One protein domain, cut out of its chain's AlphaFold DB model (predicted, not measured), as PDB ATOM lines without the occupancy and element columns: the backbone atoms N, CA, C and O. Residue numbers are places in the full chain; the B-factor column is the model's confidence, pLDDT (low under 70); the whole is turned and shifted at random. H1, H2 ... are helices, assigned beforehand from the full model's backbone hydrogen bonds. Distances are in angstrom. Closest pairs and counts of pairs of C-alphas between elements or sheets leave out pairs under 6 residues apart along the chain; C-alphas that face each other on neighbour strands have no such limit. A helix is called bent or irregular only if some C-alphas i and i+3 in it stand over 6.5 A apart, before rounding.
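This is residues 285 to 401 of the 411 residues of an uncharacterized protein of bacterium (UniProt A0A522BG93). Two long helices, H3 and H4, run opposite ways as the two sides of the domain, and H6 crosses between them in the middle. H2 folds back on the first part of H3, H5 folds back on the later part of H4, and short H1 packs on H3 from outside; residues 375 to 387, with no named element, lead from H5 to H6. Here are 117 residues with six named helices, H1 to H6 in chain order, and no named strand: the class is all helix. The whole is compact, with a radius of gyration of the C-alphas of 14.6 A and spans of 47 by 34 by 23 A.

Start at H1, residues 285 to 290, and look across to H3, residues 305 to 328. They touch, closest at the C-alphas of Cys 290 and Ile 312, 6.5 A apart, and are only just about perpendicular at 72 degrees. Between them in the chain is H2, residues 294 to 300, which makes a helical hairpin with H3: a shallow tilt of 24 degrees, opposite ways, closest C-alphas Val 296 and Val 308 at 6.6 A. Next find H4, residues 333 to 355; H3 and H4 are near each other. H5, residues 361 to 374, makes a helical hairpin with H4, touching its residues 347 to 354 alone; the closest C-alphas, Phe 347 and Val 372, are 7.0 A apart, and the tilt of 36 degrees is only just steep. Last comes H6, residues 388 to 400, about perpendicular to H3 at 82 degrees; they touch, with the C-alphas of Tyr 315 and Gly 393 closest at 4.1 A. H6 also touches H4, closest at the C-alphas of Glu 340 and Val 394, 6.9 A, and H2, closest at those of Phe 295 and Asp 400, 4.5 A. H1 is apart from H4, H5 and H6. Every O i to N i+4 pair is within hydrogen-bond range in H1, H2, H4, H5 and H6; in H3, 15 of 20 are.

Find C-alpha 285 at (397.315, 353.313, 421.035), where H1 begins. H3 runs 35.2 A from C-alpha 305 at (386.027, 345.900, 407.120) to C-alpha 328; it is irregular, with C-alphas 306 and 309 7.2 A apart, and has a kink of 37 degrees near residue 322. H4 is 32.5 A long, H5 19.8 A and H6 18.6 A, ending at C-alpha 400 at (378.936, 354.576, 419.411).

The C-alphas farthest apart are those of Asn 328 and Ser 359, 47.2 A. The printed part has no cut; the link from H5 to H6 is long and the other four are tight. Look for low confidence at residues 376 to 377, under 70 in pLDDT; the mean of the printed part is 91.4.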
ATOM      1  N   ASP A 285     397.981 353.744 419.802       86.88
ATOM      2  CA  ASP A 285     397.315 353.313 421.035       86.88
ATOM      3  C   ASP A 285     395.834 353.728 421.061       86.88
ATOM      4  O   ASP A 285     394.960 352.939 421.432       86.88
ATOM      5  N   LYS A 286     395.527 354.945 420.594       87.69
ATOM      6  CA  LYS A 286     394.147 355.432 420.471       87.69
ATOM      7  C   LYS A 286     393.377 354.681 419.394       87.69
ATOM      8  O   LYS A 286     392.212 354.351 419.620       87.69
ATOM      9  N   VAL A 287     394.018 354.385 418.263       89.94
ATOM     10  CA  VAL A 287     393.424 353.575 417.186       89.94
ATOM     11  C   VAL A 287     393.034 352.198 417.714       89.94
ATOM     12  O   VAL A 287     391.890 351.781 417.535       89.94
ATOM     13  N   GLU A 288     393.938 351.528 418.431       89.88
ATOM     14  CA  GLU A 288     393.681 350.199 418.992       89.88
ATOM     15  C   GLU A 288     392.507 350.217 419.973       89.88
ATOM     16  O   GLU A 288     391.606 349.384 419.885       89.88
ATOM     17  N   SER A 289     392.448 351.231 420.844       89.81
ATOM     18  CA  SER A 289     391.351 351.384 421.806       89.81
ATOM     19  C   SER A 289     389.973 351.579 421.153       89.81
ATOM     20  O   SER A 289     388.950 351.308 421.783       89.81
ATOM     21  N   CYS A 290     389.927 352.035 419.896       91.94
ATOM     22  CA  CYS A 290     388.677 352.258 419.174       91.94
ATOM     23  C   CYS A 290     388.132 351.002 418.490       91.94
ATOM     24  O   CYS A 290     386.943 350.976 418.189       91.94
ATOM     25  N   LYS A 291     388.933 349.953 418.268       91.19
ATOM     26  CA  LYS A 291     388.471 348.746 417.557       91.19
ATOM     27  C   LYS A 291     387.306 348.036 418.256       91.19
ATOM     28  O   LYS A 291     386.457 347.454 417.593       91.19
ATOM     29  N   GLU A 292     387.232 348.146 419.581       92.06
ATOM     30  CA  GLU A 292     386.183 347.525 420.403       92.06
ATOM     31  C   GLU A 292     384.913 348.373 420.567       92.06
ATOM     32  O   GLU A 292     383.943 347.933 421.200       92.06
ATOM     33  N   LYS A 293     384.906 349.590 420.013       96.06
ATOM     34  CA  LYS A 293     383.786 350.529 420.114       96.06
ATOM     35  C   LYS A 293     382.575 350.077 419.302       96.06
ATOM     36  O   LYS A 293     382.688 349.359 418.306       96.06
ATOM     37  N   LEU A 294     381.393 350.509 419.732       96.62
ATOM     38  CA  LEU A 294     380.120 350.061 419.173       96.62
ATOM     39  C   LEU A 294     379.968 350.488 417.708       96.62
ATOM     40  O   LEU A 294     379.477 349.706 416.897       96.62
ATOM     41  N   PHE A 295     380.449 351.676 417.334       97.19
ATOM     42  CA  PHE A 295     380.390 352.110 415.936       97.19
ATOM     43  C   PHE A 295     381.208 351.203 414.998       97.19
ATOM     44  O   PHE A 295     380.769 350.963 413.876       97.19
ATOM     45  N   VAL A 296     382.348 350.659 415.454       97.56
ATOM     46  CA  VAL A 296     383.166 349.706 414.679       97.56
ATOM     47  C   VAL A 296     382.446 348.368 414.555       97.56
ATOM     48  O   VAL A 296     382.379 347.800 413.467       97.56
ATOM     49  N   LYS A 297     381.832 347.891 415.644       96.62
ATOM     50  CA  LYS A 297     381.013 346.668 415.631       96.62
ATOM     51  C   LYS A 297     379.874 346.770 414.614       96.62
ATOM     52  O   LYS A 297     379.733 345.878 413.786       96.62
ATOM     53  N   LYS A 298     379.172 347.906 414.576       97.12
ATOM     54  CA  LYS A 298     378.105 348.190 413.597       97.12
ATOM     55  C   LYS A 298     378.590 348.220 412.138       97.12
ATOM     56  O   LYS A 298     377.804 347.940 411.242       97.12
ATOM     57  N   ILE A 299     379.854 348.573 411.877       97.88
ATOM     58  CA  ILE A 299     380.461 348.488 410.532       97.88
ATOM     59  C   ILE A 299     380.805 347.030 410.194       97.88
ATOM     60  O   ILE A 299     380.567 346.564 409.082       97.88
ATOM     61  N   ASN A 300     381.324 346.276 411.162       97.31
ATOM     62  CA  ASN A 300     381.632 344.858 410.971       97.31
ATOM     63  C   ASN A 300     380.371 344.002 410.750       97.31
ATOM     64  O   ASN A 300     380.435 343.035 410.001       97.31
ATOM     65  N   GLU A 301     379.227 344.369 411.338       96.94
ATOM     66  CA  GLU A 301     377.921 343.713 411.126       96.94
ATOM     67  C   GLU A 301     377.437 343.747 409.672       96.94
ATOM     68  O   GLU A 301     376.654 342.891 409.265       96.94
ATOM     69  N   ILE A 302     377.886 344.735 408.896       97.88
ATOM     70  CA  ILE A 302     377.600 344.841 407.462       97.88
ATOM     71  C   ILE A 302     378.774 344.331 406.616       97.88
ATOM     72  O   ILE A 302     378.848 344.632 405.430       97.88
ATOM     73  N   GLU A 303     379.711 343.594 407.222       97.62
ATOM     74  CA  GLU A 303     380.890 342.993 406.583       97.62
ATOM     75  C   GLU A 303     381.757 344.011 405.822       97.62
ATOM     76  O   GLU A 303     382.312 343.703 404.761       97.62
ATOM     77  N   TYR A 304     381.843 345.253 406.323       97.69
ATOM     78  CA  TYR A 304     382.523 346.352 405.634       97.69
ATOM     79  C   TYR A 304     383.876 346.719 406.268       97.69
ATOM     80  O   TYR A 304     384.109 347.835 406.717       97.69
ATOM     81  N   HIS A 305     384.788 345.753 406.343       96.44
ATOM     82  CA  HIS A 305     386.027 345.900 407.120       96.44
ATOM     83  C   HIS A 305     387.024 346.928 406.554       96.44
ATOM     84  O   HIS A 305     387.794 347.510 407.316       96.44
ATOM     85  N   GLU A 306     387.015 347.175 405.241       96.62
ATOM     86  CA  GLU A 306     387.999 348.050 404.581       96.62
ATOM     87  C   GLU A 306     387.884 349.530 404.974       96.62
ATOM     88  O   GLU A 306     388.893 350.230 404.999       96.62
ATOM     89  N   VAL A 307     386.693 349.994 405.372       96.38
ATOM     90  CA  VAL A 307     386.454 351.393 405.780       96.38
ATOM     91  C   VAL A 307     386.745 351.653 407.263       96.38
ATOM     92  O   VAL A 307     386.743 352.800 407.712       96.38
ATOM     93  N   VAL A 308     387.017 350.606 408.053       96.25
ATOM     94  CA  VAL A 308     387.223 350.712 409.510       96.25
ATOM     95  C   VAL A 308     388.383 351.647 409.890       96.25
ATOM     96  O   VAL A 308     388.188 352.458 410.801       96.25
ATOM     97  N   PRO A 309     389.567 351.610 409.239       95.12
ATOM     98  CA  PRO A 309     390.657 352.525 409.578       95.12
ATOM     99  C   PRO A 309     390.267 354.000 409.418       95.12
ATOM    100  O   PRO A 309     390.545 354.812 410.303       95.12
ATOM    101  N   GLU A 310     389.571 354.343 408.330       94.62
ATOM    102  CA  GLU A 310     389.100 355.709 408.086       94.62
ATOM    103  C   GLU A 310     388.011 356.116 409.088       94.62
ATOM    104  O   GLU A 310     388.058 357.214 409.644       94.62
ATOM    105  N   ALA A 311     387.068 355.219 409.393       96.06
ATOM    106  CA  ALA A 311     386.023 355.461 410.386       96.06
ATOM    107  C   ALA A 311     386.609 355.765 411.775       96.06
ATOM    108  O   ALA A 311     386.168 356.698 412.453       96.06
ATOM    109  N   ILE A 312     387.639 355.013 412.187       96.94
ATOM    110  CA  ILE A 312     388.366 355.254 413.440       96.94
ATOM    111  C   ILE A 312     389.068 356.615 413.406       96.94
ATOM    112  O   ILE A 312     388.981 357.362 414.385       96.94
ATOM    113  N   ASN A 313     389.722 356.963 412.296       95.38
ATOM    114  CA  ASN A 313     390.354 358.271 412.140       95.38
ATOM    115  C   ASN A 313     389.330 359.406 412.298       95.38
ATOM    116  O   ASN A 313     389.470 360.249 413.184       95.38
ATOM    117  N   ASN A 314     388.240 359.364 411.528       95.31
ATOM    118  CA  ASN A 314     387.162 360.353 411.573       95.31
ATOM    119  C   ASN A 314     386.570 360.496 412.984       95.31
ATOM    120  O   ASN A 314     386.380 361.617 413.467       95.31
ATOM    121  N   TYR A 315     386.336 359.377 413.681       96.56
ATOM    122  CA  TYR A 315     385.866 359.359 415.068       96.56
ATOM    123  C   TYR A 315     386.843 360.063 416.023       96.56
ATOM    124  O   TYR A 315     386.441 360.950 416.785       96.56
ATOM    125  N   ILE A 316     388.130 359.696 415.991       95.38
ATOM    126  CA  ILE A 316     389.144 360.248 416.900       95.38
ATOM    127  C   ILE A 316     389.358 361.740 416.622       95.38
ATOM    128  O   ILE A 316     389.380 362.542 417.562       95.38
ATOM    129  N   SER A 317     389.496 362.127 415.354       95.31
ATOM    130  CA  SER A 317     389.730 363.515 414.948       95.31
ATOM    131  C   SER A 317     388.568 364.419 415.339       95.31
ATOM    132  O   SER A 317     388.780 365.489 415.915       95.31
ATOM    133  N   THR A 318     387.336 363.956 415.132       95.06
ATOM    134  CA  THR A 318     386.119 364.673 415.535       95.06
ATOM    135  C   THR A 318     386.027 364.807 417.049       95.06
ATOM    136  O   THR A 318     385.871 365.917 417.558       95.06
ATOM    137  N   THR A 319     386.224 363.709 417.783       93.25
ATOM    138  CA  THR A 319     386.193 363.702 419.254       93.25
ATOM    139  C   THR A 319     387.223 364.672 419.833       93.25
ATOM    140  O   THR A 319     386.903 365.499 420.687       93.25
ATOM    141  N   ASN A 320     388.461 364.632 419.337       92.62
ATOM    142  CA  ASN A 320     389.508 365.543 419.791       92.62
ATOM    143  C   ASN A 320     389.194 367.000 419.433       92.62
ATOM    144  O   ASN A 320     389.469 367.887 420.237       92.62
ATOM    145  N   THR A 321     388.606 367.256 418.266       91.81
ATOM    146  CA  THR A 321     388.227 368.612 417.846       91.81
ATOM    147  C   THR A 321     387.164 369.201 418.775       91.81
ATOM    148  O   THR A 321     387.349 370.304 419.293       91.81
ATOM    149  N   ILE A 322     386.111 368.438 419.080       90.38
ATOM    150  CA  ILE A 322     385.037 368.863 419.991       90.38
ATOM    151  C   ILE A 322     385.585 369.098 421.407       90.38
ATOM    152  O   ILE A 322     385.341 370.145 422.006       90.38
ATOM    153  N   LEU A 323     386.367 368.157 421.944       88.06
ATOM    154  CA  LEU A 323     386.831 368.215 423.338       88.06
ATOM    155  C   LEU A 323     387.982 369.207 423.565       88.06
ATOM    156  O   LEU A 323     388.102 369.803 424.644       88.06
ATOM    157  N   ASN A 324     388.864 369.370 422.576       87.31
ATOM    158  CA  ASN A 324     390.123 370.093 422.755       87.31
ATOM    159  C   ASN A 324     390.225 371.387 421.955       87.31
ATOM    160  O   ASN A 324     390.880 372.301 422.451       87.31
ATOM    161  N   GLU A 325     389.580 371.508 420.790       86.94
ATOM    162  CA  GLU A 325     389.664 372.732 419.981       86.94
ATOM    163  C   GLU A 325     388.463 373.650 420.161       86.94
ATOM    164  O   GLU A 325     388.670 374.849 420.298       86.94
ATOM    165  N   PHE A 326     387.227 373.152 420.236       86.69
ATOM    166  CA  PHE A 326     386.049 374.036 420.249       86.69
ATOM    167  C   PHE A 326     386.032 375.044 421.406       86.69
ATOM    168  O   PHE A 326     385.645 376.200 421.223       86.69
ATOM    169  N   LYS A 327     386.574 374.655 422.565       81.19
ATOM    170  CA  LYS A 327     386.782 375.549 423.715       81.19
ATOM    171  C   LYS A 327     387.743 376.715 423.441       81.19
ATOM    172  O   LYS A 327     387.712 377.698 424.172       81.19
ATOM    173  N   ASN A 328     388.615 376.599 422.439       82.06
ATOM    174  CA  ASN A 328     389.586 377.625 422.053       82.06
ATOM    175  C   ASN A 328     389.009 378.649 421.065       82.06
ATOM    176  O   ASN A 328     389.623 379.695 420.880       82.06
ATOM    177  N   TYR A 329     387.855 378.354 420.457       77.94
ATOM    178  CA  TYR A 329     387.188 379.186 419.448       77.94
ATOM    179  C   TYR A 329     385.880 379.816 419.951       77.94
ATOM    180  O   TYR A 329     385.057 380.246 419.149       77.94
ATOM    181  N   ASP A 330     385.658 379.839 421.272       74.12
ATOM    182  CA  ASP A 330     384.430 380.346 421.908       74.12
ATOM    183  C   ASP A 330     383.130 379.775 421.292       74.12
ATOM    184  O   ASP A 330     382.078 380.424 421.269       74.12
ATOM    185  N   ILE A 331     383.176 378.533 420.794       75.50
ATOM    186  CA  ILE A 331     382.008 377.875 420.203       75.50
ATOM    187  C   ILE A 331     381.029 377.529 421.326       75.50
ATOM    188  O   ILE A 331     381.345 376.771 422.244       75.50
ATOM    189  N   LYS A 332     379.809 378.072 421.245       77.19
ATOM    190  CA  LYS A 332     378.727 377.738 422.180       77.19
ATOM    191  C   LYS A 332     378.312 376.268 422.004       77.19
ATOM    192  O   LYS A 332     378.068 375.884 420.860       77.19
ATOM    193  N   PRO A 333     378.130 375.485 423.085       77.19
ATOM    194  CA  PRO A 333     377.666 374.095 422.996       77.19
ATOM    195  C   PRO A 333     376.393 373.932 422.156       77.19
ATOM    196  O   PRO A 333     376.377 373.132 421.231       77.19
ATOM    197  N   SER A 334     375.416 374.828 422.341       82.75
ATOM    198  CA  SER A 334     374.154 374.828 421.585       82.75
ATOM    199  C   SER A 334     374.323 374.890 420.065       82.75
ATOM    200  O   SER A 334     373.432 374.500 419.323       82.75
ATOM    201  N   ARG A 335     375.448 375.420 419.574       84.56
ATOM    202  CA  ARG A 335     375.746 375.476 418.140       84.56
ATOM    203  C   ARG A 335     376.154 374.102 417.610       84.56
ATOM    204  O   ARG A 335     375.747 373.753 416.509       84.56
ATOM    205  N   TYR A 336     376.949 373.353 418.377       88.19
ATOM    206  CA  TYR A 336     377.262 371.963 418.049       88.19
ATOM    207  C   TYR A 336     376.008 371.094 418.143       88.19
ATOM    208  O   TYR A 336     375.775 370.315 417.229       88.19
ATOM    209  N   ASP A 337     375.170 371.300 419.164       89.38
ATOM    210  CA  ASP A 337     373.926 370.538 419.342       89.38
ATOM    211  C   ASP A 337     373.009 370.660 418.110       89.38
ATOM    212  O   ASP A 337     372.570 369.655 417.563       89.38
ATOM    213  N   VAL A 338     372.811 371.882 417.590       90.62
ATOM    214  CA  VAL A 338     372.033 372.115 416.354       90.62
ATOM    215  C   VAL A 338     372.645 371.395 415.148       90.62
ATOM    216  O   VAL A 338     371.926 370.795 414.354       90.62
ATOM    217  N   TYR A 339     373.971 371.441 414.999       92.38
ATOM    218  CA  TYR A 339     374.652 370.748 413.905       92.38
ATOM    219  C   TYR A 339     374.513 369.227 414.019       92.38
ATOM    220  O   TYR A 339     374.190 368.562 413.037       92.38
ATOM    221  N   GLU A 340     374.715 368.673 415.215       93.31
ATOM    222  CA  GLU A 340     374.524 367.250 415.478       93.31
ATOM    223  C   GLU A 340     373.086 366.828 415.149       93.31
ATOM    224  O   GLU A 340     372.890 365.861 414.414       93.31
ATOM    225  N   GLU A 341     372.077 367.577 415.594       93.38
ATOM    226  CA  GLU A 341     370.671 367.304 415.274       93.38
ATOM    227  C   GLU A 341     370.402 367.268 413.760       93.38
ATOM    228  O   GLU A 341     369.690 366.378 413.280       93.38
ATOM    229  N   GLU A 342     370.984 368.186 412.984       93.44
ATOM    230  CA  GLU A 342     370.864 368.192 411.522       93.44
ATOM    231  C   GLU A 342     371.514 366.958 410.879       93.44
ATOM    232  O   GLU A 342     370.904 366.330 410.001       93.44
ATOM    233  N   VAL A 343     372.706 366.567 411.347       93.62
ATOM    234  CA  VAL A 343     373.410 365.345 410.913       93.62
ATOM    235  C   VAL A 343     372.558 364.108 411.177       93.62
ATOM    236  O   VAL A 343     372.330 363.298 410.271       93.62
ATOM    237  N   LEU A 344     372.016 363.987 412.388       93.50
ATOM    238  CA  LEU A 344     371.178 362.857 412.785       93.50
ATOM    239  C   LEU A 344     369.878 362.807 411.982       93.50
ATOM    240  O   LEU A 344     369.496 361.749 411.479       93.50
ATOM    241  N   LYS A 345     369.217 363.951 411.786       93.56
ATOM    242  CA  LYS A 345     367.988 364.043 410.988       93.56
ATOM    243  C   LYS A 345     368.218 363.597 409.544       93.56
ATOM    244  O   LYS A 345     367.376 362.877 408.994       93.56
ATOM    245  N   ASN A 346     369.337 363.999 408.937       92.88
ATOM    246  CA  ASN A 346     369.707 363.586 407.582       92.88
ATOM    247  C   ASN A 346     369.936 362.070 407.508       92.88
ATOM    248  O   ASN A 346     369.308 361.393 406.685       92.88
ATOM    249  N   PHE A 347     370.738 361.531 408.432       94.69
ATOM    250  CA  PHE A 347     370.999 360.098 408.544       94.69
ATOM    251  C   PHE A 347     369.698 359.295 408.664       94.69
ATOM    252  O   PHE A 347     369.445 358.390 407.867       94.69
ATOM    253  N   THR A 348     368.823 359.644 409.614       94.00
ATOM    254  CA  THR A 348     367.567 358.917 409.858       94.00
ATOM    255  C   THR A 348     366.614 358.989 408.665       94.00
ATOM    256  O   THR A 348     365.888 358.031 408.384       94.00
ATOM    257  N   ALA A 349     366.572 360.109 407.939       93.12
ATOM    258  CA  ALA A 349     365.768 360.218 406.725       93.12
ATOM    259  C   ALA A 349     366.256 359.257 405.631       93.12
ATOM    260  O   ALA A 349     365.439 358.528 405.060       93.12
ATOM    261  N   ARG A 350     367.572 359.205 405.394       93.38
ATOM    262  CA  ARG A 350     368.181 358.304 404.406       93.38
ATOM    263  C   ARG A 350     368.047 356.838 404.803       93.38
ATOM    264  O   ARG A 350     367.635 356.038 403.968       93.38
ATOM    265  N   TYR A 351     368.271 356.510 406.077       95.31
ATOM    266  CA  TYR A 351     368.076 355.156 406.598       95.31
ATOM    267  C   TYR A 351     366.656 354.663 406.308       95.31
ATOM    268  O   TYR A 351     366.472 353.640 405.657       95.31
ATOM    269  N   ARG A 352     365.632 355.439 406.696       94.50
ATOM    270  CA  ARG A 352     364.225 355.083 406.440       94.50
ATOM    271  C   ARG A 352     363.934 354.900 404.954       94.50
ATOM    272  O   ARG A 352     363.107 354.065 404.605       94.50
ATOM    273  N   PHE A 353     364.535 355.713 404.086       93.38
ATOM    274  CA  PHE A 353     364.352 355.594 402.641       93.38
ATOM    275  C   PHE A 353     364.951 354.294 402.096       93.38
ATOM    276  O   PHE A 353     364.267 353.580 401.365       93.38
ATOM    277  N   LYS A 354     366.185 353.962 402.481       95.00
ATOM    278  CA  LYS A 354     366.876 352.753 402.015       95.00
ATOM    279  C   LYS A 354     366.301 351.472 402.611       95.00
ATOM    280  O   LYS A 354     366.097 350.525 401.864       95.00
ATOM    281  N   ALA A 355     365.929 351.484 403.890       94.06
ATOM    282  CA  ALA A 355     365.304 350.354 404.582       94.06
ATOM    283  C   ALA A 355     364.025 349.848 403.882       94.06
ATOM    284  O   ALA A 355     363.764 348.655 403.833       94.06
ATOM    285  N   ARG A 356     363.251 350.735 403.236       93.38
ATOM    286  CA  ARG A 356     362.052 350.335 402.470       93.38
ATOM    287  C   ARG A 356     362.343 349.628 401.142       93.38
ATOM    288  O   ARG A 356     361.412 349.129 400.524       93.38
ATOM    289  N   ASN A 357     363.588 349.649 400.676       91.25
ATOM    290  CA  ASN A 357     363.985 349.195 399.343       91.25
ATOM    291  C   ASN A 357     365.123 348.164 399.406       91.25
ATOM    292  O   ASN A 357     365.938 348.091 398.488       91.25
ATOM    293  N   VAL A 358     365.213 347.405 400.502       94.75
ATOM    294  CA  VAL A 358     366.280 346.419 400.707       94.75
ATOM    295  C   VAL A 358     366.020 345.181 399.857       94.75
ATOM    296  O   VAL A 358     364.946 344.584 399.908       94.75
ATOM    297  N   SER A 359     367.034 344.791 399.096       93.25
ATOM    298  CA  SER A 359     367.065 343.576 398.278       93.25
ATOM    299  C   SER A 359     368.133 342.598 398.766       93.25
ATOM    300  O   SER A 359     367.879 341.402 398.874       93.25
ATOM    301  N   ASP A 360     369.304 343.122 399.119       96.31
ATOM    302  CA  ASP A 360     370.420 342.405 399.722       96.31
ATOM    303  C   ASP A 360     370.871 343.217 400.931       96.31
ATOM    304  O   ASP A 360     371.422 344.307 400.790       96.31
ATOM    305  N   VAL A 361     370.614 342.693 402.130       96.25
ATOM    306  CA  VAL A 361     370.865 343.413 403.383       96.25
ATOM    307  C   VAL A 361     372.316 343.877 403.482       96.25
ATOM    308  O   VAL A 361     372.549 345.019 403.865       96.25
ATOM    309  N   ILE A 362     373.293 343.038 403.136       97.44
ATOM    310  CA  ILE A 362     374.710 343.372 403.315       97.44
ATOM    311  C   ILE A 362     375.146 344.371 402.252       97.44
ATOM    312  O   ILE A 362     375.655 345.444 402.587       97.44
ATOM    313  N   ARG A 363     374.898 344.068 400.975       97.31
ATOM    314  CA  ARG A 363     375.282 344.952 399.867       97.31
ATOM    315  C   ARG A 363     374.601 346.313 399.974       97.31
ATOM    316  O   ARG A 363     375.255 347.342 399.818       97.31
ATOM    317  N   ASP A 364     373.305 346.337 400.263       97.75
ATOM    318  CA  ASP A 364     372.544 347.582 400.320       97.75
ATOM    319  C   ASP A 364     372.914 348.401 401.572       97.75
ATOM    320  O   ASP A 364     372.910 349.630 401.510       97.75
ATOM    321  N   SER A 365     373.329 347.755 402.674       98.19
ATOM    322  CA  SER A 365     373.884 348.453 403.847       98.19
ATOM    323  C   SER A 365     375.258 349.074 403.577       98.19
ATOM    324  O   SER A 365     375.504 350.191 404.028       98.19
ATOM    325  N   LYS A 366     376.135 348.400 402.815       97.88
ATOM    326  CA  LYS A 366     377.416 348.973 402.355       97.88
ATOM    327  C   LYS A 366     377.183 350.190 401.457       97.88
ATOM    328  O   LYS A 366     377.696 351.265 401.738       97.88
ATOM    329  N   ASN A 367     376.291 350.060 400.474       96.44
ATOM    330  CA  ASN A 367     375.899 351.179 399.610       96.44
ATOM    331  C   ASN A 367     375.303 352.349 400.410       96.44
ATOM    332  O   ASN A 367     375.567 353.510 400.107       96.44
ATOM    333  N   PHE A 368     374.490 352.061 401.433       96.56
ATOM    334  CA  PHE A 368     373.955 353.084 402.327       96.56
ATOM    335  C   PHE A 368     375.060 353.785 403.129       96.56
ATOM    336  O   PHE A 368     375.024 355.011 403.234       96.56
ATOM    337  N   TYR A 369     376.035 353.039 403.657       97.00
ATOM    338  CA  TYR A 369     377.197 353.594 404.354       97.00
ATOM    339  C   TYR A 369     377.933 354.612 403.473       97.00
ATOM    340  O   TYR A 369     378.060 355.778 403.862       97.00
ATOM    341  N   ASP A 370     378.316 354.214 402.258       95.38
ATOM    342  CA  ASP A 370     379.039 355.083 401.323       95.38
ATOM    343  C   ASP A 370     378.207 356.291 400.905       95.38
ATOM    344  O   ASP A 370     378.686 357.423 400.922       95.38
ATOM    345  N   GLU A 371     376.927 356.090 400.577       93.12
ATOM    346  CA  GLU A 371     376.041 357.180 400.172       93.12
ATOM    347  C   GLU A 371     375.900 358.235 401.271       93.12
ATOM    348  O   GLU A 371     375.868 359.437 400.979       93.12
ATOM    349  N   VAL A 372     375.801 357.808 402.532       92.44
ATOM    350  CA  VAL A 372     375.782 358.721 403.673       92.44
ATOM    351  C   VAL A 372     377.113 359.457 403.761       92.44
ATOM    352  O   VAL A 372     377.106 360.683 403.691       92.44
ATOM    353  N   LEU A 373     378.246 358.765 403.844       90.94
ATOM    354  CA  LEU A 373     379.529 359.431 404.095       90.94
ATOM    355  C   LEU A 373     380.029 360.298 402.923       90.94
ATOM    356  O   LEU A 373     380.698 361.303 403.162       90.94
ATOM    357  N   LEU A 374     379.675 359.971 401.676       85.06
ATOM    358  CA  LEU A 374     380.060 360.745 400.486       85.06
ATOM    359  C   LEU A 374     379.178 361.979 400.255       85.06
ATOM    360  O   LEU A 374     379.660 362.994 399.759       85.06
ATOM    361  N   ASN A 375     377.891 361.924 400.622       70.94
ATOM    362  CA  ASN A 375     376.935 363.006 400.341       70.94
ATOM    363  C   ASN A 375     376.575 363.849 401.574       70.94
ATOM    364  O   ASN A 375     375.517 364.489 401.577       70.94
ATOM    365  N   THR A 376     377.377 363.823 402.642       64.62
ATOM    366  CA  THR A 376     377.095 364.632 403.836       64.62
ATOM    367  C   THR A 376     377.948 365.893 403.857       64.62
ATOM    368  O   THR A 376     378.992 365.960 404.495       64.62
ATOM    369  N   GLN A 377     377.468 366.928 403.169       69.25
ATOM    370  CA  GLN A 377     377.997 368.284 403.291       69.25
ATOM    371  C   GLN A 377     376.985 369.136 404.060       69.25
ATOM    372  O   GLN A 377     376.264 369.957 403.500       69.25
ATOM    373  N   ILE A 378     376.869 368.863 405.360       83.25
ATOM    374  CA  ILE A 378     376.004 369.636 406.254       83.25
ATOM    375  C   ILE A 378     376.786 370.861 406.708       83.25
ATOM    376  O   ILE A 378     377.927 370.763 407.158       83.25
ATOM    377  N   SER A 379     376.186 372.038 406.550       84.00
ATOM    378  CA  SER A 379     376.822 373.278 406.966       84.00
ATOM    379  C   SER A 379     376.884 373.348 408.485       84.00
ATOM    380  O   SER A 379     375.854 373.394 409.152       84.00
ATOM    381  N   PHE A 380     378.081 373.457 409.048       86.38
ATOM    382  CA  PHE A 380     378.226 373.863 410.437       86.38
ATOM    383  C   PHE A 380     378.213 375.390 410.484       86.38
ATOM    384  O   PHE A 380     379.236 376.029 410.233       86.38
ATOM    385  N   THR A 381     377.031 375.972 410.737       79.00
ATOM    386  CA  THR A 381     376.797 377.431 410.728       79.00
ATOM    387  C   THR A 381     377.977 378.165 411.333       79.00
ATOM    388  O   THR A 381     378.365 377.815 412.437       79.00
ATOM    389  N   GLY A 382     378.531 379.159 410.630       75.50
ATOM    390  CA  GLY A 382     379.660 379.990 411.064       75.50
ATOM    391  C   GLY A 382     381.046 379.340 410.951       75.50
ATOM    392  O   GLY A 382     381.991 379.912 411.481       75.50
ATOM    393  N   PHE A 383     381.165 378.174 410.314       85.12
ATOM    394  CA  PHE A 383     382.428 377.632 409.817       85.12
ATOM    395  C   PHE A 383     382.372 377.427 408.298       85.12
ATOM    396  O   PHE A 383     381.312 377.157 407.732       85.12
ATOM    397  N   THR A 384     383.519 377.561 407.647       83.81
ATOM    398  CA  THR A 384     383.803 377.241 406.250       83.81
ATOM    399  C   THR A 384     384.835 376.119 406.203       83.81
ATOM    400  O   THR A 384     385.515 375.839 407.194       83.81
ATOM    401  N   ASP A 385     384.928 375.456 405.049       83.00
ATOM    402  CA  ASP A 385     385.954 374.446 404.765       83.00
ATOM    403  C   ASP A 385     386.004 373.303 405.793       83.00
ATOM    404  O   ASP A 385     387.072 372.810 406.168       83.00
ATOM    405  N   ILE A 386     384.830 372.875 406.253       88.69
ATOM    406  CA  ILE A 386     384.676 371.772 407.202       88.69
ATOM    407  C   ILE A 386     385.141 370.475 406.516       88.69
ATOM    408  O   ILE A 386     384.624 370.148 405.444       88.69
ATOM    409  N   PRO A 387     386.095 369.723 407.093       89.69
ATOM    410  CA  PRO A 387     386.488 368.424 406.557       89.69
ATOM    411  C   PRO A 387     385.294 367.463 406.535       89.69
ATOM    412  O   PRO A 387     384.580 367.358 407.532       89.69
ATOM    413  N   SER A 388     385.109 366.704 405.450       88.31
ATOM    414  CA  SER A 388     384.069 365.657 405.370       88.31
ATOM    415  C   SER A 388     384.169 364.667 406.537       88.31
ATOM    416  O   SER A 388     383.163 364.305 407.149       88.31
ATOM    417  N   GLY A 389     385.403 364.340 406.933       92.31
ATOM    418  CA  GLY A 389     385.702 363.505 408.094       92.31
ATOM    419  C   GLY A 389     385.100 364.002 409.412       92.31
ATOM    420  O   GLY A 389     384.811 363.182 410.281       92.31
ATOM    421  N   PHE A 390     384.846 365.309 409.573       93.94
ATOM    422  CA  PHE A 390     384.192 365.838 410.774       93.94
ATOM    423  C   PHE A 390     382.738 365.378 410.862       93.94
ATOM    424  O   PHE A 390     382.302 364.869 411.892       93.94
ATOM    425  N   CYS A 391     381.987 365.502 409.767       93.69
ATOM    426  CA  CYS A 391     380.607 365.037 409.745       93.69
ATOM    427  C   CYS A 391     380.520 363.514 409.906       93.69
ATOM    428  O   CYS A 391     379.710 363.017 410.691       93.69
ATOM    429  N   ASN A 392     381.398 362.783 409.220       95.12
ATOM    430  CA  ASN A 392     381.469 361.325 409.309       95.12
ATOM    431  C   ASN A 392     381.786 360.881 410.743       95.12
ATOM    432  O   ASN A 392     381.146 359.980 411.284       95.12
ATOM    433  N   GLY A 393     382.710 361.573 411.409       95.56
ATOM    434  CA  GLY A 393     383.021 361.328 412.809       95.56
ATOM    435  C   GLY A 393     381.857 361.630 413.751       95.56
ATOM    436  O   GLY A 393     381.659 360.861 414.686       95.56
ATOM    437  N   VAL A 394     381.041 362.663 413.498       95.62
ATOM    438  CA  VAL A 394     379.819 362.917 414.290       95.62
ATOM    439  C   VAL A 394     378.845 361.747 414.160       95.62
ATOM    440  O   VAL A 394     378.312 361.285 415.168       95.62
ATOM    441  N   ILE A 395     378.664 361.198 412.957       96.25
ATOM    442  CA  ILE A 395     377.845 359.991 412.762       96.25
ATOM    443  C   ILE A 395     378.422 358.819 413.560       96.25
ATOM    444  O   ILE A 395     377.682 358.147 414.272       96.25
ATOM    445  N   HIS A 396     379.737 358.586 413.505       96.69
ATOM    446  CA  HIS A 396     380.370 357.504 414.262       96.69
ATOM    447  C   HIS A 396     380.278 357.694 415.782       96.69
ATOM    448  O   HIS A 396     380.028 356.718 416.482       96.69
ATOM    449  N   ILE A 397     380.414 358.922 416.296       96.50
ATOM    450  CA  ILE A 397     380.192 359.246 417.717       96.50
ATOM    451  C   ILE A 397     378.786 358.828 418.138       96.50
ATOM    452  O   ILE A 397     378.612 358.159 419.152       96.50
ATOM    453  N   ASN A 398     377.792 359.156 417.319       96.12
ATOM    454  CA  ASN A 398     376.399 358.843 417.602       96.12
ATOM    455  C   ASN A 398     376.051 357.361 417.380       96.12
ATOM    456  O   ASN A 398     375.205 356.819 418.081       96.12
ATOM    457  N   CYS A 399     376.733 356.666 416.467       95.88
ATOM    458  CA  CYS A 399     376.661 355.209 416.346       95.88
ATOM    459  C   CYS A 399     377.346 354.486 417.518       95.88
ATOM    460  O   CYS A 399     377.016 353.328 417.775       95.88
ATOM    461  N   ASP A 400     378.291 355.123 418.212       96.50
ATOM    462  CA  ASP A 400     378.936 354.576 419.411       96.50
ATOM    463  C   ASP A 400     378.052 354.698 420.666       96.50
ATOM    464  O   ASP A 400     378.272 353.994 421.649       96.50
ATOM    465  N   ASP A 401     377.036 355.563 420.624       92.94
ATOM    466  CA  ASP A 401     376.073 355.758 421.704       92.94
ATOM    467  C   ASP A 401     375.012 354.643 421.700       92.94
ATOM    468  O   ASP A 401     374.253 354.473 420.744       92.94
TER     469      ASP A 401